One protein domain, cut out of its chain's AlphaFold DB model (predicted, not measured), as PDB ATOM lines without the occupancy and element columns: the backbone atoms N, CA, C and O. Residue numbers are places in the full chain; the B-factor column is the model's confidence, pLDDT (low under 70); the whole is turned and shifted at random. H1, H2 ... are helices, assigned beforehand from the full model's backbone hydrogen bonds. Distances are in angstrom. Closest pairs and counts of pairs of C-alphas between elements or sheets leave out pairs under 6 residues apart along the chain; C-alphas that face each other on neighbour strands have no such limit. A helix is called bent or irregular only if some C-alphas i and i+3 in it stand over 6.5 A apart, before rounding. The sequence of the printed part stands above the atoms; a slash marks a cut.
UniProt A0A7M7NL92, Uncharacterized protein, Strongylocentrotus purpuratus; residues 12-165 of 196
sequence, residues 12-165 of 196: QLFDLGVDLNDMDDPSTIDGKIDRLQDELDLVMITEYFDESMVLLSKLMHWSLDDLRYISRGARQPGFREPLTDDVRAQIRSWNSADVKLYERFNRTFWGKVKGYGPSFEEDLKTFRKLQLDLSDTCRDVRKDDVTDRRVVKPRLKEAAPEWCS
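AT A GLANCE: This is residues 12 to 165 of the 196 residues of an uncharacterized protein of Strongylocentrotus purpuratus (UniProt A0A7M7NL92). Two long helices, H5 and H6, meet near their ends as an L, and H3 fills the corner between them, packing on both. H2 and the short H1 pack on the early part of H5, H4 turns off at its start, and residues 61 to 84 run from H3 back to H4 across the open side of a loose, ring-like frame; residues 139 to 161 swing out from H6 and fold back to bring H7 near its end. The printed part has 154 residues with seven named helices, H1 to H7 in chain order, and no named strand; the class is all helix. It is loose, with a radius of gyration of the C-alphas of 19.0 A and spans of 56 by 39 by 27 A.

IN THESE COORDINATES: H5, residues 96 to 116, is the longest helix at 30.2 A, from C-alpha 96 at (28.920, -21.692, 120.084) to C-alpha 116 at (58.902, -22.101, 123.420). H6, residues 120 to 138, is 26.5 A long and ends with C-alpha 138 at (59.265, -20.834, 92.887). H3, residues 46 to 60, is 19.1 A long and irregular: C-alphas 47 and 50 are 8.6 A apart. H2, residues 26 to 39, is 19.7 A long, and H4, residues 85 to 94, 14.0 A. H1, residues 12 to 15, is 5.1 A long and begins with C-alpha 12 at (34.796, -28.751, 113.457); H7, residues 162 to 165, is 5.9 A long.

HOW THE PARTS SIT: H5 is the hub and touches H1, H2 and H3. With residues 97 to 105 alone it touches H2, at a shallow tilt of 28 degrees, the same way; the closest C-alphas, of Ile 33 and Leu 101, are 6.3 A apart. With residues 97 to 101 alone it touches H1, the closest C-alphas being those of Leu 13 and Asp 98, 6.2 A. Residues 112 to 116 of H5 touch residues 51 to 55 of H3, at a steep tilt of 48 degrees, the same way; the C-alphas of Leu 55 and Val 113 are closest, at 7.1 A. H3 and H6 touch about perpendicular, at 73 degrees, with the closest C-alphas, of Val 54 and Leu 124, 6.3 A apart. H4 and H5 are close but not clearly touching, at 81 degrees. H2 and H6 are apart. Every O i to N i+4 pair is within hydrogen-bond range in H2, H4, H5 and H6, and 9 of 11 in H3; H1 and H7 are too short for such a pair.

THE WHOLE: The C-alphas farthest apart, of Ser 27 and Ala 159, are 56.6 A apart. The printed part has no cut. The links H3 to H4 and H6 to H7 are long, with 24 and 23 residues. Residues 84 to 90, of which 85 to 90 belong to H4, stand free. The mean pLDDT of the printed part is 93.9, and no printed residue is under 70.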
ATOM      1  N   GLN A  12      33.493 -28.248 113.014       94.44
ATOM      2  CA  GLN A  12      34.796 -28.751 113.457       94.44
ATOM      3  C   GLN A  12      34.640 -29.790 114.566       94.44
ATOM      4  O   GLN A  12      35.245 -30.856 114.493       94.44
ATOM      5  N   LEU A  13      33.806 -29.526 115.575       94.56
ATOM      6  CA  LEU A  13      33.519 -30.522 116.610       94.56
ATOM      7  C   LEU A  13      32.815 -31.763 116.056       94.56
ATOM      8  O   LEU A  13      33.078 -32.865 116.544       94.56
ATOM      9  N   PHE A  14      31.977 -31.605 115.029       93.81
ATOM     10  CA  PHE A  14      31.376 -32.740 114.330       93.81
ATOM     11  C   PHE A  14      32.441 -33.618 113.669       93.81
ATOM     12  O   PHE A  14      32.487 -34.821 113.919       93.81
ATOM     13  N   ASP A  15      33.349 -33.012 112.901       93.69
ATOM     14  CA  ASP A  15      34.453 -33.718 112.243       93.69
ATOM     15  C   ASP A  15      35.408 -34.365 113.266       93.69
ATOM     16  O   ASP A  15      36.013 -35.405 113.002       93.69
ATOM     17  N   LEU A  16      35.504 -33.792 114.471       94.19
ATOM     18  CA  LEU A  16      36.253 -34.346 115.602       94.19
ATOM     19  C   LEU A  16      35.475 -35.426 116.381       94.19
ATOM     20  O   LEU A  16      36.020 -35.993 117.334       94.19
ATOM     21  N   GLY A  17      34.243 -35.750 115.983       92.94
ATOM     22  CA  GLY A  17      33.486 -36.913 116.449       92.94
ATOM     23  C   GLY A  17      32.412 -36.646 117.507       92.94
ATOM     24  O   GLY A  17      32.028 -37.591 118.195       92.94
ATOM     25  N   VAL A  18      31.945 -35.406 117.683       93.44
ATOM     26  CA  VAL A  18      30.733 -35.114 118.479       93.44
ATOM     27  C   VAL A  18      29.493 -35.352 117.613       93.44
ATOM     28  O   VAL A  18      29.458 -34.913 116.464       93.44
ATOM     29  N   ASP A  19      28.465 -36.032 118.132       90.88
ATOM     30  CA  ASP A  19      27.216 -36.207 117.378       90.88
ATOM     31  C   ASP A  19      26.459 -34.880 117.273       90.88
ATOM     32  O   ASP A  19      26.415 -34.084 118.207       90.88
ATOM     33  N   LEU A  20      25.791 -34.662 116.141       86.38
ATOM     34  CA  LEU A  20      24.958 -33.478 115.916       86.38
ATOM     35  C   LEU A  20      23.839 -33.302 116.962       86.38
ATOM     36  O   LEU A  20      23.378 -32.183 117.146       86.38
ATOM     37  N   ASN A  21      23.379 -34.377 117.613       87.69
ATOM     38  CA  ASN A  21      22.380 -34.319 118.687       87.69
ATOM     39  C   ASN A  21      22.947 -33.788 120.014       87.69
ATOM     40  O   ASN A  21      22.177 -33.300 120.834       87.69
ATOM     41  N   ASP A  22      24.267 -33.859 120.203       89.25
ATOM     42  CA  ASP A  22      24.943 -33.488 121.453       89.25
ATOM     43  C   ASP A  22      25.633 -32.114 121.352       89.25
ATOM     44  O   ASP A  22      26.303 -31.666 122.281       89.25
ATOM     45  N   MET A  23      25.457 -31.414 120.226       86.88
ATOM     46  CA  MET A  23      26.095 -30.121 119.927       86.88
ATOM     47  C   MET A  23      25.628 -28.958 120.802       86.88
ATOM     48  O   MET A  23      26.267 -27.907 120.794       86.88
ATOM     49  N   ASP A  24      24.535 -29.154 121.536       86.44
ATOM     50  CA  ASP A  24      23.995 -28.192 122.491       86.44
ATOM     51  C   ASP A  24      24.218 -28.629 123.949       86.44
ATOM     52  O   ASP A  24      23.881 -27.870 124.857       86.44
ATOM     53  N   ASP A  25      24.780 -29.823 124.201       93.25
ATOM     54  CA  ASP A  25      25.067 -30.304 125.557       93.25
ATOM     55  C   ASP A  25      26.431 -29.788 126.051       93.25
ATOM     56  O   ASP A  25      27.483 -30.261 125.598       93.25
ATOM     57  N   PRO A  26      26.466 -28.866 127.034       94.00
ATOM     58  CA  PRO A  26      27.719 -28.303 127.518       94.00
ATOM     59  C   PRO A  26      28.658 -29.358 128.104       94.00
ATOM     60  O   PRO A  26      29.870 -29.222 127.944       94.00
ATOM     61  N   SER A  27      28.118 -30.403 128.745       96.44
ATOM     62  CA  SER A  27      28.927 -31.449 129.377       96.44
ATOM     63  C   SER A  27      29.674 -32.281 128.336       96.44
ATOM     64  O   SER A  27      30.869 -32.536 128.497       96.44
ATOM     65  N   THR A  28      28.999 -32.679 127.256       95.75
ATOM     66  CA  THR A  28      29.620 -33.403 126.139       95.75
ATOM     67  C   THR A  28      30.667 -32.549 125.433       95.75
ATOM     68  O   THR A  28      31.775 -33.024 125.175       95.75
ATOM     69  N   ILE A  29      30.362 -31.272 125.175       96.75
ATOM     70  CA  ILE A  29      31.302 -30.345 124.528       96.75
ATOM     71  C   ILE A  29      32.552 -30.142 125.391       96.75
ATOM     72  O   ILE A  29      33.667 -30.262 124.884       96.75
ATOM     73  N   ASP A  30      32.390 -29.855 126.688       97.50
ATOM     74  CA  ASP A  30      33.517 -29.670 127.611       97.50
ATOM     75  C   ASP A  30      34.362 -30.933 127.723       97.50
ATOM     76  O   ASP A  30      35.575 -30.875 127.525       97.50
ATOM     77  N   GLY A  31      33.719 -32.084 127.937       97.88
ATOM     78  CA  GLY A  31      34.414 -33.364 128.017       97.88
ATOM     79  C   GLY A  31      35.193 -33.688 126.742       97.88
ATOM     80  O   GLY A  31      36.322 -34.176 126.812       97.88
ATOM     81  N   LYS A  32      34.639 -33.372 125.562       97.38
ATOM     82  CA  LYS A  32      35.351 -33.548 124.293       97.38
ATOM     83  C   LYS A  32      36.547 -32.608 124.172       97.38
ATOM     84  O   LYS A  32      37.611 -33.058 123.761       97.38
ATOM     85  N   ILE A  33      36.381 -31.329 124.500       98.12
ATOM     86  CA  ILE A  33      37.456 -30.332 124.416       98.12
ATOM     87  C   ILE A  33      38.604 -30.687 125.368       98.12
ATOM     88  O   ILE A  33      39.762 -30.631 124.955       98.12
ATOM     89  N   ASP A  34      38.299 -31.078 126.606       97.88
ATOM     90  CA  ASP A  34      39.315 -31.480 127.581       97.88
ATOM     91  C   ASP A  34      40.047 -32.746 127.107       97.88
ATOM     92  O   ASP A  34      41.275 -32.779 127.086       97.88
ATOM     93  N   ARG A  35      39.315 -33.737 126.581       97.94
ATOM     94  CA  ARG A  35      39.917 -34.933 125.981       97.94
ATOM     95  C   ARG A  35      40.843 -34.604 124.807       97.94
ATOM     96  O   ARG A  35      41.938 -35.147 124.728       97.94
ATOM     97  N   LEU A  36      40.428 -33.716 123.902       97.81
ATOM     98  CA  LEU A  36      41.271 -33.281 122.783       97.81
ATOM     99  C   LEU A  36      42.545 -32.583 123.272       97.81
ATOM    100  O   LEU A  36      43.588 -32.718 122.643       97.81
ATOM    101  N   GLN A  37      42.469 -31.836 124.374       96.06
ATOM    102  CA  GLN A  37      43.629 -31.175 124.966       96.06
ATOM    103  C   GLN A  37      44.651 -32.184 125.510       96.06
ATOM    104  O   GLN A  37      45.849 -31.922 125.432       96.06
ATOM    105  N   ASP A  38      44.181 -33.317 126.033       96.56
ATOM    106  CA  ASP A  38      45.037 -34.388 126.552       96.56
ATOM    107  C   ASP A  38      45.588 -35.293 125.435       96.56
ATOM    108  O   ASP A  38      46.694 -35.819 125.553       96.56
ATOM    109  N   GLU A  39      44.831 -35.482 124.348       96.62
ATOM    110  CA  GLU A  39      45.204 -36.350 123.220       96.62
ATOM    111  C   GLU A  39      46.095 -35.661 122.172       96.62
ATOM    112  O   GLU A  39      46.826 -36.349 121.458       96.62
ATOM    113  N   LEU A  40      46.028 -34.331 122.035       96.25
ATOM    114  CA  LEU A  40      46.736 -33.586 120.988       96.25
ATOM    115  C   LEU A  40      47.886 -32.743 121.548       96.25
ATOM    116  O   LEU A  40      47.682 -31.734 122.227       96.25
ATOM    117  N   ASP A  41      49.112 -33.074 121.140       96.44
ATOM    118  CA  ASP A  41      50.314 -32.316 121.511       96.44
ATOM    119  C   ASP A  41      50.311 -30.878 120.973       96.44
ATOM    120  O   ASP A  41      50.884 -29.973 121.590       96.44
ATOM    121  N   LEU A  42      49.680 -30.639 119.821       97.50
ATOM    122  CA  LEU A  42      49.578 -29.326 119.192       97.50
ATOM    123  C   LEU A  42      48.310 -29.231 118.339       97.50
ATOM    124  O   LEU A  42      48.098 -30.035 117.436       97.50
ATOM    125  N   VAL A  43      47.520 -28.182 118.572       97.69
ATOM    126  CA  VAL A  43      46.467 -27.730 117.656       97.69
ATOM    127  C   VAL A  43      46.950 -26.453 116.979       97.69
ATOM    128  O   VAL A  43      47.250 -25.463 117.648       97.69
ATOM    129  N   MET A  44      47.070 -26.501 115.655       97.81
ATOM    130  CA  MET A  44      47.505 -25.375 114.827       97.81
ATOM    131  C   MET A  44      46.330 -24.448 114.504       97.81
ATOM    132  O   MET A  44      45.194 -24.904 114.377       97.81
ATOM    133  N   ILE A  45      46.606 -23.153 114.342       97.69
ATOM    134  CA  ILE A  45      45.586 -22.127 114.085       97.69
ATOM    135  C   ILE A  45      45.895 -21.441 112.761       97.69
ATOM    136  O   ILE A  45      46.994 -20.927 112.563       97.69
ATOM    137  N   THR A  46      44.920 -21.413 111.855       94.69
ATOM    138  CA  THR A  46      45.089 -20.889 110.492       94.69
ATOM    139  C   THR A  46      45.476 -19.407 110.473       94.69
ATOM    140  O   THR A  46      46.261 -18.984 109.629       94.69
ATOM    141  N   GLU A  47      44.966 -18.607 111.411       94.94
ATOM    142  CA  GLU A  47      45.321 -17.190 111.562       94.94
ATOM    143  C   GLU A  47      46.775 -16.976 112.002       94.94
ATOM    144  O   GLU A  47      47.335 -15.911 111.747       94.94
ATOM    145  N   TYR A  48      47.382 -17.991 112.620       97.50
ATOM    146  CA  TYR A  48      48.754 -18.005 113.129       97.50
ATOM    147  C   TYR A  48      49.524 -19.186 112.520       97.50
ATOM    148  O   TYR A  48      50.176 -19.962 113.221       97.50
ATOM    149  N   PHE A  49      49.352 -19.418 111.215       97.12
ATOM    150  CA  PHE A  49      49.849 -20.636 110.574       97.12
ATOM    151  C   PHE A  49      51.382 -20.708 110.557       97.12
ATOM    152  O   PHE A  49      51.942 -21.775 110.788       97.12
ATOM    153  N   ASP A  50      52.072 -19.580 110.363       97.94
ATOM    154  CA  ASP A  50      53.538 -19.538 110.431       97.94
ATOM    155  C   ASP A  50      54.036 -19.843 111.849       97.94
ATOM    156  O   ASP A  50      54.938 -20.654 112.037       97.94
ATOM    157  N   GLU A  51      53.407 -19.242 112.859       98.50
ATOM    158  CA  GLU A  51      53.662 -19.522 114.270       98.50
ATOM    159  C   GLU A  51      53.410 -21.001 114.596       98.50
ATOM    160  O   GLU A  51      54.200 -21.639 115.293       98.50
ATOM    161  N   SER A  52      52.334 -21.566 114.043       98.38
ATOM    162  CA  SER A  52      51.986 -22.980 114.175       98.38
ATOM    163  C   SER A  52      53.062 -23.891 113.584       98.38
ATOM    164  O   SER A  52      53.414 -24.890 114.209       98.38
ATOM    165  N   MET A  53      53.630 -23.529 112.429       98.31
ATOM    166  CA  MET A  53      54.730 -24.277 111.814       98.31
ATOM    167  C   MET A  53      56.001 -24.216 112.657       98.31
ATOM    168  O   MET A  53      56.639 -25.242 112.864       98.31
ATOM    169  N   VAL A  54      56.343 -23.061 113.225       98.44
ATOM    170  CA  VAL A  54      57.504 -22.945 114.123       98.44
ATOM    171  C   VAL A  54      57.336 -23.834 115.362       98.44
ATOM    172  O   VAL A  54      58.259 -24.565 115.731       98.44
ATOM    173  N   LEU A  55      56.144 -23.848 115.973       98.44
ATOM    174  CA  LEU A  55      55.842 -24.766 117.078       98.44
ATOM    175  C   LEU A  55      55.968 -26.235 116.651       98.44
ATOM    176  O   LEU A  55      56.578 -27.031 117.369       98.44
ATOM    177  N   LEU A  56      55.430 -26.590 115.480       98.25
ATOM    178  CA  LEU A  56      55.514 -27.942 114.933       98.25
ATOM    179  C   LEU A  56      56.970 -28.363 114.680       98.25
ATOM    180  O   LEU A  56      57.347 -29.480 115.025       98.25
ATOM    181  N   SER A  57      57.808 -27.458 114.160       97.75
ATOM    182  CA  SER A  57      59.247 -27.677 113.944       97.75
ATOM    183  C   SER A  57      59.933 -28.140 115.214       97.75
ATOM    184  O   SER A  57      60.687 -29.113 115.211       97.75
ATOM    185  N   LYS A  58      59.643 -27.451 116.320       96.38
ATOM    186  CA  LYS A  58      60.234 -27.745 117.620       96.38
ATOM    187  C   LYS A  58      59.757 -29.079 118.174       96.38
ATOM    188  O   LYS A  58      60.581 -29.810 118.718       96.38
ATOM    189  N   LEU A  59      58.469 -29.386 118.019       96.94
ATOM    190  CA  LEU A  59      57.874 -30.644 118.469       96.94
ATOM    191  C   LEU A  59      58.440 -31.852 117.705       96.94
ATOM    192  O   LEU A  59      58.748 -32.872 118.308       96.94
ATOM    193  N   MET A  60      58.616 -31.718 116.388       96.62
ATOM    194  CA  MET A  60      59.089 -32.798 115.512       96.62
ATOM    195  C   MET A  60      60.617 -32.883 115.403       96.62
ATOM    196  O   MET A  60      61.134 -33.795 114.758       96.62
ATOM    197  N   HIS A  61      61.346 -31.940 116.010       96.06
ATOM    198  CA  HIS A  61      62.791 -31.761 115.834       96.06
ATOM    199  C   HIS A  61      63.213 -31.603 114.362       96.06
ATOM    200  O   HIS A  61      64.267 -32.087 113.948       96.06
ATOM    201  N   TRP A  62      62.386 -30.924 113.570       97.06
ATOM    202  CA  TRP A  62      62.677 -30.614 112.171       97.06
ATOM    203  C   TRP A  62      63.329 -29.250 112.026       97.06
ATOM    204  O   TRP A  62      63.211 -28.388 112.906       97.06
ATOM    205  N   SER A  63      64.024 -29.054 110.906       97.38
ATOM    206  CA  SER A  63      64.514 -27.733 110.550       97.38
ATOM    207  C   SER A  63      63.363 -26.870 110.030       97.38
ATOM    208  O   SER A  63      62.393 -27.368 109.458       97.38
ATOM    209  N   LEU A  64      63.493 -25.550 110.173       97.38
ATOM    210  CA  LEU A  64      62.521 -24.605 109.616       97.38
ATOM    211  C   LEU A  64      62.425 -24.695 108.080       97.38
ATOM    212  O   LEU A  64      61.410 -24.308 107.506       97.38
ATOM    213  N   ASP A  65      63.463 -25.211 107.414       95.44
ATOM    214  CA  ASP A  65      63.486 -25.405 105.962       95.44
ATOM    215  C   ASP A  65      62.577 -26.560 105.505       95.44
ATOM    216  O   ASP A  65      61.964 -26.469 104.437       95.44
ATOM    217  N   ASP A  66      62.427 -27.596 106.340       94.00
ATOM    218  CA  ASP A  66      61.608 -28.788 106.061       94.00
ATOM    219  C   ASP A  66      60.099 -28.486 106.072       94.00
ATOM    220  O   ASP A  66      59.303 -29.228 105.500       94.00
ATOM    221  N   LEU A  67      59.701 -27.394 106.729       95.44
ATOM    222  CA  LEU A  67      58.303 -26.997 106.938       95.44
ATOM    223  C   LEU A  67      57.816 -25.918 105.974       95.44
ATOM    224  O   LEU A  67      56.701 -25.406 106.101       95.44
ATOM    225  N   ARG A  68      58.664 -25.539 105.020       95.69
ATOM    226  CA  ARG A  68      58.328 -24.539 104.016       95.69
ATOM    227  C   ARG A  68      57.108 -24.965 103.204       95.69
ATOM    228  O   ARG A  68      56.892 -26.145 102.934       95.69
ATOM    229  N   TYR A  69      56.304 -23.998 102.778       94.94
ATOM    230  CA  TYR A  69      55.065 -24.280 102.059       94.94
ATOM    231  C   TYR A  69      54.679 -23.173 101.077       94.94
ATOM    232  O   TYR A  69      54.954 -21.992 101.281       94.94
ATOM    233  N   ILE A  70      53.954 -23.553 100.022       93.00
ATOM    234  CA  ILE A  70      53.293 -22.620  99.106       93.00
ATOM    235  C   ILE A  70      51.805 -22.564  99.464       93.00
ATOM    236  O   ILE A  70      51.085 -23.548  99.296       93.00
ATOM    237  N   SER A  71      51.340 -21.411  99.955       88.94
ATOM    238  CA  SER A  71      49.933 -21.214 100.333       88.94
ATOM    239  C   SER A  71      49.000 -21.345  99.123       88.94
ATOM    240  O   SER A  71      49.193 -20.686  98.098       88.94
ATOM    241  N   ARG A  72      47.969 -22.184  99.254       87.06
ATOM    242  CA  ARG A  72      46.943 -22.458  98.234       87.06
ATOM    243  C   ARG A  72      45.563 -22.236  98.832       87.06
ATOM    244  O   ARG A  72      45.345 -22.510 100.005       87.06
ATOM    245  N   GLY A  73      44.620 -21.751  98.029       85.06
ATOM    246  CA  GLY A  73      43.220 -21.629  98.446       85.06
ATOM    247  C   GLY A  73      42.938 -20.481  99.421       85.06
ATOM    248  O   GLY A  73      41.787 -20.286  99.803       85.06
ATOM    249  N   ALA A  74      43.945 -19.683  99.791       85.94
ATOM    250  CA  ALA A  74      43.747 -18.510 100.631       85.94
ATOM    251  C   ALA A  74      42.749 -17.550  99.970       85.94
ATOM    252  O   ALA A  74      42.930 -17.148  98.818       85.94
ATOM    253  N   ARG A  75      41.684 -17.178 100.690       86.31
ATOM    254  CA  ARG A  75      40.676 -16.251 100.163       86.31
ATOM    255  C   ARG A  75      41.308 -14.886  99.912       86.31
ATOM    256  O   ARG A  75      41.886 -14.298 100.833       86.31
ATOM    257  N   GLN A  76      41.146 -14.373  98.696       84.44
ATOM    258  CA  GLN A  76      41.671 -13.071  98.302       84.44
ATOM    259  C   GLN A  76      41.012 -11.944  99.123       84.44
ATOM    260  O   GLN A  76      39.794 -11.978  99.312       84.44
ATOM    261  N   PRO A  77      41.773 -10.937  99.601       83.31
ATOM    262  CA  PRO A  77      41.231  -9.857 100.430       83.31
ATOM    263  C   PRO A  77      40.052  -9.113  99.796       83.31
ATOM    264  O   PRO A  77      39.087  -8.821 100.490       83.31
ATOM    265  N   GLY A  78      40.082  -8.889  98.477       82.88
ATOM    266  CA  GLY A  78      39.004  -8.210  97.745       82.88
ATOM    267  C   GLY A  78      37.682  -8.986  97.655       82.88
ATOM    268  O   GLY A  78      36.697  -8.430  97.192       82.88
ATOM    269  N   PHE A  79      37.647 -10.248  98.096       84.00
ATOM    270  CA  PHE A  79      36.451 -11.104  98.126       84.00
ATOM    271  C   PHE A  79      36.015 -11.440  99.564       84.00
ATOM    272  O   PHE A  79      35.335 -12.444  99.822       84.00
ATOM    273  N   ARG A  80      36.471 -10.641 100.534       85.44
ATOM    274  CA  ARG A  80      36.044 -10.715 101.931       85.44
ATOM    275  C   ARG A  80      35.018  -9.619 102.170       85.44
ATOM    276  O   ARG A  80      35.363  -8.444 102.164       85.44
ATOM    277  N   GLU A  81      33.778 -10.026 102.399       85.38
ATOM    278  CA  GLU A  81      32.730  -9.100 102.814       85.38
ATOM    279  C   GLU A  81      32.929  -8.731 104.290       85.38
ATOM    280  O   GLU A  81      33.136  -9.629 105.118       85.38
ATOM    281  N   PRO A  82      32.887  -7.438 104.649       87.38
ATOM    282  CA  PRO A  82      32.924  -7.035 106.043       87.38
ATOM    283  C   PRO A  82      31.644  -7.501 106.746       87.38
ATOM    284  O   PRO A  82      30.533  -7.260 106.281       87.38
ATOM    285  N   LEU A  83      31.800  -8.164 107.891       90.31
ATOM    286  CA  LEU A  83      30.674  -8.562 108.734       90.31
ATOM    287  C   LEU A  83      30.382  -7.468 109.760       90.31
ATOM    288  O   LEU A  83      31.304  -7.010 110.441       90.31
ATOM    289  N   THR A  84      29.106  -7.103 109.903       95.56
ATOM    290  CA  THR A  84      28.650  -6.264 111.018       95.56
ATOM    291  C   THR A  84      28.822  -7.009 112.339       95.56
ATOM    292  O   THR A  84      28.855  -8.245 112.376       95.56
ATOM    293  N   ASP A  85      28.925  -6.266 113.440       96.12
ATOM    294  CA  ASP A  85      29.083  -6.875 114.763       96.12
ATOM    295  C   ASP A  85      27.866  -7.731 115.150       96.12
ATOM    296  O   ASP A  85      28.044  -8.814 115.707       96.12
ATOM    297  N   ASP A  86      26.654  -7.331 114.748       97.12
ATOM    298  CA  ASP A  86      25.429  -8.114 114.956       97.12
ATOM    299  C   ASP A  86      25.482  -9.470 114.242       97.12
ATOM    300  O   ASP A  86      25.213 -10.513 114.841       97.12
ATOM    301  N   VAL A  87      25.886  -9.483 112.967       95.62
ATOM    302  CA  VAL A  87      26.020 -10.728 112.195       95.62
ATOM    303  C   VAL A  87      27.134 -11.596 112.779       95.62
ATOM    304  O   VAL A  87      26.973 -12.811 112.898       95.62
ATOM    305  N   ARG A  88      28.248 -10.995 113.212       95.00
ATOM    306  CA  ARG A  88      29.332 -11.722 113.887       95.00
ATOM    307  C   ARG A  88      28.842 -12.379 115.178       95.00
ATOM    308  O   ARG A  88      29.169 -13.541 115.421       95.00
ATOM    309  N   ALA A  89      28.061 -11.668 115.989       96.56
ATOM    310  CA  ALA A  89      27.486 -12.202 117.219       96.56
ATOM    311  C   ALA A  89      26.528 -13.368 116.934       96.56
ATOM    312  O   ALA A  89      26.611 -14.401 117.597       96.56
ATOM    313  N   GLN A  90      25.688 -13.252 115.901       95.88
ATOM    314  CA  GLN A  90      24.799 -14.336 115.472       95.88
ATOM    315  C   GLN A  90      25.578 -15.573 115.016       95.88
ATOM    316  O   GLN A  90      25.265 -16.673 115.459       95.88
ATOM    317  N   ILE A  91      26.629 -15.413 114.202       94.25
ATOM    318  CA  ILE A  91      27.477 -16.532 113.750       94.25
ATOM    319  C   ILE A  91      28.159 -17.225 114.933       94.25
ATOM    320  O   ILE A  91      28.218 -18.455 114.965       94.25
ATOM    321  N   ARG A  92      28.668 -16.452 115.902       95.69
ATOM    322  CA  ARG A  92      29.317 -16.996 117.106       95.69
ATOM    323  C   ARG A  92      28.332 -17.715 118.020       95.69
ATOM    324  O   ARG A  92      28.681 -18.747 118.570       95.69
ATOM    325  N   SER A  93      27.119 -17.186 118.160       94.62
ATOM    326  CA  SER A  93      26.040 -17.844 118.903       94.62
ATOM    327  C   SER A  93      25.620 -19.151 118.225       94.62
ATOM    328  O   SER A  93      25.511 -20.185 118.873       94.62
ATOM    329  N   TRP A  94      25.472 -19.120 116.898       93.38
ATOM    330  CA  TRP A  94      25.096 -20.276 116.090       93.38
ATOM    331  C   TRP A  94      26.147 -21.394 116.107       93.38
ATOM    332  O   TRP A  94      25.789 -22.564 116.074       93.38
ATOM    333  N   ASN A  95      27.435 -21.043 116.187       95.06
ATOM    334  CA  ASN A  95      28.550 -21.993 116.271       95.06
ATOM    335  C   ASN A  95      29.219 -21.967 117.653       95.06
ATOM    336  O   ASN A  95      30.447 -21.933 117.759       95.06
ATOM    337  N   SER A  96      28.423 -21.902 118.719       94.94
ATOM    338  CA  SER A  96      28.920 -21.692 120.084       94.94
ATOM    339  C   SER A  96      29.920 -22.760 120.542       94.94
ATOM    340  O   SER A  96      30.894 -22.431 121.226       94.94
ATOM    341  N   ALA A  97      29.737 -24.016 120.132       95.38
ATOM    342  CA  ALA A  97      30.618 -25.115 120.500       95.38
ATOM    343  C   ALA A  97      31.980 -25.006 119.786       95.38
ATOM    344  O   ALA A  97      33.021 -25.092 120.439       95.38
ATOM    345  N   ASP A  98      31.994 -24.700 118.484       96.69
ATOM    346  CA  ASP A  98      33.240 -24.442 117.741       96.69
ATOM    347  C   ASP A  98      33.935 -23.156 118.220       96.69
ATOM    348  O   ASP A  98      35.164 -23.091 118.278       96.69
ATOM    349  N   VAL A  99      33.177 -22.133 118.630       97.25
ATOM    350  CA  VAL A  99      33.745 -20.935 119.271       97.25
ATOM    351  C   VAL A  99      34.461 -21.314 120.566       97.25
ATOM    352  O   VAL A  99      35.583 -20.864 120.801       97.25
ATOM    353  N   LYS A 100      33.848 -22.168 121.389       97.19
ATOM    354  CA  LYS A 100      34.442 -22.655 122.638       97.19
ATOM    355  C   LYS A 100      35.701 -23.489 122.386       97.19
ATOM    356  O   LYS A 100      36.701 -23.298 123.082       97.19
ATOM    357  N   LEU A 101      35.676 -24.350 121.366       97.81
ATOM    358  CA  LEU A 101      36.835 -25.107 120.886       97.81
ATOM    359  C   LEU A 101      37.979 -24.160 120.490       97.81
ATOM    360  O   LEU A 101      39.091 -24.278 121.010       97.81
ATOM    361  N   TYR A 102      37.693 -23.184 119.625       98.19
ATOM    362  CA  TYR A 102      38.673 -22.203 119.164       98.19
ATOM    363  C   TYR A 102      39.277 -21.414 120.325       98.19
ATOM    364  O   TYR A 102      40.493 -21.289 120.430       98.19
ATOM    365  N   GLU A 103      38.452 -20.897 121.237       98.00
ATOM    366  CA  GLU A 103      38.934 -20.115 122.374       98.00
ATOM    367  C   GLU A 103      39.808 -20.933 123.324       98.00
ATOM    368  O   GLU A 103      40.805 -20.413 123.837       98.00
ATOM    369  N   ARG A 104      39.468 -22.210 123.551       98.00
ATOM    370  CA  ARG A 104      40.320 -23.123 124.317       98.00
ATOM    371  C   ARG A 104      41.682 -23.245 123.650       98.00
ATOM    372  O   ARG A 104      42.696 -22.965 124.293       98.00
ATOM    373  N   PHE A 105      41.707 -23.636 122.379       98.25
ATOM    374  CA  PHE A 105      42.963 -23.945 121.716       98.25
ATOM    375  C   PHE A 105      43.793 -22.701 121.407       98.25
ATOM    376  O   PHE A 105      45.005 -22.762 121.579       98.25
ATOM    377  N   ASN A 106      43.180 -21.544 121.142       98.50
ATOM    378  CA  ASN A 106      43.877 -20.260 121.038       98.50
ATOM    379  C   ASN A 106      44.606 -19.893 122.342       98.50
ATOM    380  O   ASN A 106      45.782 -19.528 122.319       98.50
ATOM    381  N   ARG A 107      43.975 -20.086 123.511       98.19
ATOM    382  CA  ARG A 107      44.669 -19.893 124.798       98.19
ATOM    383  C   ARG A 107      45.835 -20.864 124.976       98.19
ATOM    384  O   ARG A 107      46.925 -20.437 125.354       98.19
ATOM    385  N   THR A 108      45.631 -22.155 124.703       97.50
ATOM    386  CA  THR A 108      46.711 -23.151 124.845       97.50
ATOM    387  C   THR A 108      47.849 -22.918 123.853       97.50
ATOM    388  O   THR A 108      49.012 -23.084 124.214       97.50
ATOM    389  N   PHE A 109      47.534 -22.462 122.641       98.44
ATOM    390  CA  PHE A 109      48.481 -22.136 121.585       98.44
ATOM    391  C   PHE A 109      49.443 -21.040 122.038       98.44
ATOM    392  O   PHE A 109      50.653 -21.249 122.042       98.44
ATOM    393  N   TRP A 110      48.926 -19.914 122.536       98.31
ATOM    394  CA  TRP A 110      49.778 -18.847 123.065       98.31
ATOM    395  C   TRP A 110      50.531 -19.258 124.334       98.31
ATOM    396  O   TRP A 110      51.642 -18.785 124.575       98.31
ATOM    397  N   GLY A 111      49.982 -20.196 125.113       98.25
ATOM    398  CA  GLY A 111      50.719 -20.879 126.176       98.25
ATOM    399  C   GLY A 111      51.946 -21.634 125.650       98.25
ATOM    400  O   GLY A 111      53.032 -21.491 126.210       98.25
ATOM    401  N   LYS A 112      51.804 -22.376 124.543       98.12
ATOM    402  CA  LYS A 112      52.906 -23.089 123.873       98.12
ATOM    403  C   LYS A 112      53.919 -22.127 123.252       98.12
ATOM    404  O   LYS A 112      55.112 -22.335 123.442       98.12
ATOM    405  N   VAL A 113      53.473 -21.041 122.613       98.38
ATOM    406  CA  VAL A 113      54.362 -19.966 122.124       98.38
ATOM    407  C   VAL A 113      55.188 -19.383 123.269       98.38
ATOM    408  O   VAL A 113      56.407 -19.290 123.172       98.38
ATOM    409  N   LYS A 114      54.555 -19.061 124.402       98.06
ATOM    410  CA  LYS A 114      55.275 -18.579 125.589       98.06
ATOM    411  C   LYS A 114      56.263 -19.622 126.129       98.06
ATOM    412  O   LYS A 114      57.364 -19.258 126.535       98.06
ATOM    413  N   GLY A 115      55.875 -20.898 126.138       97.81
ATOM    414  CA  GLY A 115      56.708 -22.018 126.587       97.81
ATOM    415  C   GLY A 115      57.889 -22.336 125.665       97.81
ATOM    416  O   GLY A 115      58.904 -22.833 126.146       97.81
ATOM    417  N   TYR A 116      57.794 -22.005 124.374       97.88
ATOM    418  CA  TYR A 116      58.902 -22.101 123.420       97.88
ATOM    419  C   TYR A 116      60.106 -21.263 123.873       97.88
ATOM    420  O   TYR A 116      61.257 -21.671 123.709       97.88
ATOM    421  N   GLY A 117      59.834 -20.116 124.498       96.62
ATOM    422  CA  GLY A 117      60.841 -19.235 125.070       96.62
ATOM    423  C   GLY A 117      61.290 -18.113 124.126       96.62
ATOM    424  O   GLY A 117      60.693 -17.888 123.072       96.62
ATOM    425  N   PRO A 118      62.339 -17.365 124.510       95.19
ATOM    426  CA  PRO A 118      62.695 -16.096 123.873       95.19
ATOM    427  C   PRO A 118      63.180 -16.226 122.423       95.19
ATOM    428  O   PRO A 118      63.133 -15.241 121.694       95.19
ATOM    429  N   SER A 119      63.618 -17.413 121.988       97.00
ATOM    430  CA  SER A 119      64.058 -17.631 120.604       97.00
ATOM    431  C   SER A 119      62.904 -17.752 119.609       97.00
ATOM    432  O   SER A 119      63.149 -17.704 118.409       97.00
ATOM    433  N   PHE A 120      61.652 -17.873 120.074       98.31
ATOM    434  CA  PHE A 120      60.493 -18.049 119.196       98.31
ATOM    435  C   PHE A 120      60.398 -16.961 118.122       98.31
ATOM    436  O   PHE A 120      60.185 -17.263 116.954       98.31
ATOM    437  N   GLU A 121      60.588 -15.696 118.502       98.19
ATOM    438  CA  GLU A 121      60.467 -14.575 117.565       98.19
ATOM    439  C   GLU A 121      61.587 -14.576 116.514       98.19
ATOM    440  O   GLU A 121      61.365 -14.241 115.349       98.19
ATOM    441  N   GLU A 122      62.797 -14.990 116.899       98.25
ATOM    442  CA  GLU A 122      63.922 -15.128 115.972       98.25
ATOM    443  C   GLU A 122      63.695 -16.282 114.985       98.25
ATOM    444  O   GLU A 122      63.896 -16.113 113.776       98.25
ATOM    445  N   ASP A 123      63.198 -17.417 115.478       98.38
ATOM    446  CA  ASP A 123      62.851 -18.578 114.658       98.38
ATOM    447  C   ASP A 123      61.693 -18.250 113.704       98.38
ATOM    448  O   ASP A 123      61.768 -18.547 112.512       98.38
ATOM    449  N   LEU A 124      60.664 -17.542 114.177       98.62
ATOM    450  CA  LEU A 124      59.546 -17.077 113.356       98.62
ATOM    451  C   LEU A 124      59.994 -16.107 112.262       98.62
ATOM    452  O   LEU A 124      59.585 -16.234 111.106       98.62
ATOM    453  N   LYS A 125      60.865 -15.152 112.594       98.56
ATOM    454  CA  LYS A 125      61.440 -14.230 111.610       98.56
ATOM    455  C   LYS A 125      62.263 -14.978 110.562       98.56
ATOM    456  O   LYS A 125      62.171 -14.670 109.371       98.56
ATOM    457  N   THR A 126      63.047 -15.961 110.994       98.44
ATOM    458  CA  THR A 126      63.838 -16.820 110.106       98.44
ATOM    459  C   THR A 126      62.931 -17.628 109.184       98.44
ATOM    460  O   THR A 126      63.123 -17.608 107.969       98.44
ATOM    461  N   PHE A 127      61.889 -18.254 109.729       98.56
ATOM    462  CA  PHE A 127      60.915 -19.023 108.963       98.56
ATOM    463  C   PHE A 127      60.194 -18.164 107.918       98.56
ATOM    464  O   PHE A 127      60.140 -18.524 106.744       98.56
ATOM    465  N   ARG A 128      59.730 -16.969 108.292       98.38
ATOM    466  CA  ARG A 128      59.099 -16.025 107.352       98.38
ATOM    467  C   ARG A 128      60.040 -15.597 106.229       98.38
ATOM    468  O   ARG A 128      59.604 -15.451 105.089       98.38
ATOM    469  N   LYS A 129      61.335 -15.437 106.511       98.31
ATOM    470  CA  LYS A 129      62.339 -15.163 105.473       98.31
ATOM    471  C   LYS A 129      62.485 -16.339 104.503       98.31
ATOM    472  O   LYS A 129      62.533 -16.110 103.299       98.31
ATOM    473  N   LEU A 130      62.518 -17.572 105.011       98.06
ATOM    474  CA  LEU A 130      62.554 -18.785 104.187       98.06
ATOM    475  C   LEU A 130      61.296 -18.927 103.315       98.06
ATOM    476  O   LEU A 130      61.391 -19.309 102.151       98.06
ATOM    477  N   GLN A 131      60.128 -18.568 103.850       97.25
ATOM    478  CA  GLN A 131      58.866 -18.552 103.106       97.25
ATOM    479  C   GLN A 131      58.865 -17.522 101.969       97.25
ATOM    480  O   GLN A 131      58.402 -17.820 100.864       97.25
ATOM    481  N   LEU A 132      59.401 -16.323 102.218       96.56
ATOM    482  CA  LEU A 132      59.566 -15.298 101.184       96.56
ATOM    483  C   LEU A 132      60.518 -15.774 100.084       96.56
ATOM    484  O   LEU A 132      60.151 -15.728  98.914       96.56
ATOM    485  N   ASP A 133      61.680 -16.311 100.457       97.00
ATOM    486  CA  ASP A 133      62.665 -16.853  99.513       97.00
ATOM    487  C   ASP A 133      62.087 -17.984  98.647       97.00
ATOM    488  O   ASP A 133      62.240 -17.985  97.422       97.00
ATOM    489  N   LEU A 134      61.330 -18.907  99.252       96.62
ATOM    490  CA  LEU A 134      60.620 -19.961  98.525       96.62
ATOM    491  C   LEU A 134      59.632 -19.379  97.510       96.62
ATOM    492  O   LEU A 134      59.603 -19.797  96.349       96.62
ATOM    493  N   SER A 135      58.799 -18.429  97.937       94.31
ATOM    494  CA  SER A 135      57.810 -17.796  97.063       94.31
ATOM    495  C   SER A 135      58.493 -17.046  95.912       94.31
ATOM    496  O   SER A 135      58.106 -17.202  94.751       94.31
ATOM    497  N   ASP A 136      59.546 -16.288  96.206       94.94
ATOM    498  CA  ASP A 136      60.304 -15.515  95.223       94.94
ATOM    499  C   ASP A 136      61.092 -16.404  94.261       94.94
ATOM    500  O   ASP A 136      61.257 -16.052  93.092       94.94
ATOM    501  N   THR A 137      61.503 -17.592  94.687       95.88
ATOM    502  CA  THR A 137      62.189 -18.549  93.818       95.88
ATOM    503  C   THR A 137      61.200 -19.326  92.948       95.88
ATOM    504  O   THR A 137      61.387 -19.434  91.735       95.88
ATOM    505  N   CYS A 138      60.110 -19.830  93.533       95.69
ATOM    506  CA  CYS A 138      59.265 -20.834  92.887       95.69
ATOM    507  C   CYS A 138      57.952 -20.289  92.299       95.69
ATOM    508  O   CYS A 138      57.490 -20.802  91.282       95.69
ATOM    509  N   ARG A 139      57.312 -19.274  92.896       93.81
ATOM    510  CA  ARG A 139      55.959 -18.831  92.495       93.81
ATOM    511  C   ARG A 139      55.990 -17.678  91.500       93.81
ATOM    512  O   ARG A 139      56.656 -16.669  91.724       93.81
ATOM    513  N   ASP A 140      55.208 -17.784  90.429       89.62
ATOM    514  CA  ASP A 140      54.957 -16.686  89.495       89.62
ATOM    515  C   ASP A 140      53.680 -15.939  89.881       89.62
ATOM    516  O   ASP A 140      52.594 -16.231  89.389       89.62
ATOM    517  N   VAL A 141      53.825 -14.941  90.755       81.38
ATOM    518  CA  VAL A 141      52.706 -14.122  91.253       81.38
ATOM    519  C   VAL A 141      51.933 -13.441  90.113       81.38
ATOM    520  O   VAL A 141      50.735 -13.202  90.231       81.38
ATOM    521  N   ARG A 142      52.588 -13.155  88.977       77.75
ATOM    522  CA  ARG A 142      51.947 -12.509  87.816       77.75
ATOM    523  C   ARG A 142      51.035 -13.455  87.041       77.75
ATOM    524  O   ARG A 142      50.162 -12.988  86.314       77.75
ATOM    525  N   LYS A 143      51.256 -14.763  87.175       79.06
ATOM    526  CA  LYS A 143      50.521 -15.817  86.473       79.06
ATOM    527  C   LYS A 143      49.686 -16.678  87.419       79.06
ATOM    528  O   LYS A 143      49.274 -17.762  87.015       79.06
ATOM    529  N   ASP A 144      49.435 -16.232  88.651       80.00
ATOM    530  CA  ASP A 144      48.497 -16.922  89.537       80.00
ATOM    531  C   ASP A 144      47.171 -17.184  88.802       80.00
ATOM    532  O   ASP A 144      46.683 -16.363  88.023       80.00
ATOM    533  N   ASP A 145      46.600 -18.364  89.019       75.69
ATOM    534  CA  ASP A 145      45.422 -18.806  88.286       75.69
ATOM    535  C   ASP A 145      44.179 -18.017  88.720       75.69
ATOM    536  O   ASP A 145      43.748 -18.067  89.873       75.69
ATOM    537  N   VAL A 146      43.592 -17.308  87.755       77.56
ATOM    538  CA  VAL A 146      42.432 -16.424  87.933       77.56
ATOM    539  C   VAL A 146      41.083 -17.086  87.614       77.56
ATOM    540  O   VAL A 146      40.068 -16.388  87.576       77.56
ATOM    541  N   THR A 147      41.042 -18.405  87.376       81.38
ATOM    542  CA  THR A 147      39.798 -19.159  87.102       81.38
ATOM    543  C   THR A 147      38.781 -19.015  88.226       81.38
ATOM    544  O   THR A 147      37.597 -18.826  87.967       81.38
ATOM    545  N   ASP A 148      39.249 -19.052  89.474       82.88
ATOM    546  CA  ASP A 148      38.460 -18.674  90.639       82.88
ATOM    547  C   ASP A 148      39.135 -17.500  91.336       82.88
ATOM    548  O   ASP A 148      40.045 -17.669  92.145       82.88
ATOM    549  N   ARG A 149      38.661 -16.293  91.023       83.56
ATOM    550  CA  ARG A 149      39.202 -15.044  91.573       83.56
ATOM    551  C   ARG A 149      39.040 -14.938  93.091       83.56
ATOM    552  O   ARG A 149      39.705 -14.119  93.708       83.56
ATOM    553  N   ARG A 150      38.188 -15.756  93.719       84.00
ATOM    554  CA  ARG A 150      37.950 -15.699  95.171       84.00
ATOM    555  C   ARG A 150      39.124 -16.253  95.972       84.00
ATOM    556  O   ARG A 150      39.249 -15.935  97.153       84.00
ATOM    557  N   VAL A 151      39.969 -17.077  95.357       86.25
ATOM    558  CA  VAL A 151      41.057 -17.790  96.031       86.25
ATOM    559  C   VAL A 151      42.394 -17.569  95.333       86.25
ATOM    560  O   VAL A 151      42.467 -17.287  94.141       86.25
ATOM    561  N   VAL A 152      43.476 -17.681  96.094       85.31
ATOM    562  CA  VAL A 152      44.835 -17.667  95.559       85.31
ATOM    563  C   VAL A 152      45.184 -19.066  95.058       85.31
ATOM    564  O   VAL A 152      45.169 -20.034  95.821       85.31
ATOM    565  N   LYS A 153      45.522 -19.167  93.773       87.44
ATOM    566  CA  LYS A 153      45.984 -20.401  93.135       87.44
ATOM    567  C   LYS A 153      47.379 -20.171  92.542       87.44
ATOM    568  O   LYS A 153      47.488 -19.685  91.415       87.44
ATOM    569  N   PRO A 154      48.445 -20.482  93.293       89.25
ATOM    570  CA  PRO A 154      49.805 -20.178  92.877       89.25
ATOM    571  C   PRO A 154      50.215 -21.004  91.656       89.25
ATOM    572  O   PRO A 154      49.902 -22.196  91.566       89.25
ATOM    573  N   ARG A 155      50.975 -20.389  90.745       90.88
ATOM    574  CA  ARG A 155      51.615 -21.075  89.612       90.88
ATOM    575  C   ARG A 155      53.130 -21.137  89.779       90.88
ATOM    576  O   ARG A 155      53.745 -20.209  90.298       90.88
ATOM    577  N   LEU A 156      53.709 -22.256  89.352       93.12
ATOM    578  CA  LEU A 156      55.154 -22.474  89.330       93.12
ATOM    579  C   LEU A 156      55.773 -21.627  88.208       93.12
ATOM    580  O   LEU A 156      55.239 -21.595  87.098       93.12
ATOM    581  N   LYS A 157      56.889 -20.951  88.490       94.19
ATOM    582  CA  LYS A 157      57.678 -20.227  87.481       94.19
ATOM    583  C   LYS A 157      58.226 -21.197  86.434       94.19
ATOM    584  O   LYS A 157      58.770 -22.237  86.780       94.19
ATOM    585  N   GLU A 158      58.154 -20.815  85.160       91.38
ATOM    586  CA  GLU A 158      58.647 -21.642  84.041       91.38
ATOM    587  C   GLU A 158      60.151 -21.947  84.146       91.38
ATOM    588  O   GLU A 158      60.572 -23.056  83.844       91.38
ATOM    589  N   ALA A 159      60.946 -20.985  84.622       92.69
ATOM    590  CA  ALA A 159      62.385 -21.133  84.848       92.69
ATOM    591  C   ALA A 159      62.737 -21.427  86.322       92.69
ATOM    592  O   ALA A 159      63.842 -21.114  86.766       92.69
ATOM    593  N   ALA A 160      61.791 -21.958  87.108       94.88
ATOM    594  CA  ALA A 160      62.061 -22.344  88.490       94.88
ATOM    595  C   ALA A 160      63.082 -23.495  88.552       94.88
ATOM    596  O   ALA A 160      63.073 -24.371  87.682       94.88
ATOM    597  N   PRO A 161      63.911 -23.557  89.608       96.62
ATOM    598  CA  PRO A 161      64.688 -24.753  89.912       96.62
ATOM    599  C   PRO A 161      63.814 -26.013  89.977       96.62
ATOM    600  O   PRO A 161      62.684 -25.968  90.463       96.62
ATOM    601  N   GLU A 162      64.356 -27.160  89.560       95.25
ATOM    602  CA  GLU A 162      63.615 -28.431  89.493       95.25
ATOM    603  C   GLU A 162      62.971 -28.822  90.833       95.25
ATOM    604  O   GLU A 162      61.829 -29.289  90.875       95.25
ATOM    605  N   TRP A 163      63.662 -28.557  91.947       94.00
ATOM    606  CA  TRP A 163      63.180 -28.872  93.292       94.00
ATOM    607  C   TRP A 163      61.900 -28.112  93.675       94.00
ATOM    608  O   TRP A 163      61.128 -28.605  94.496       94.00
ATOM    609  N   CYS A 164      61.609 -26.965  93.047       96.00
ATOM    610  CA  CYS A 164      60.371 -26.226  93.288       96.00
ATOM    611  C   CYS A 164      59.124 -27.045  92.928       96.00
ATOM    612  O   CYS A 164      58.064 -26.819  93.509       96.00
ATOM    613  N   SER A 165      59.233 -28.002  91.998       93.06
ATOM    614  CA  SER A 165      58.104 -28.839  91.570       93.06
ATOM    615  C   SER A 165      57.448 -29.597  92.728       93.06
ATOM    616  O   SER A 165      56.227 -29.736  92.747       93.06
TER     617      SER A 165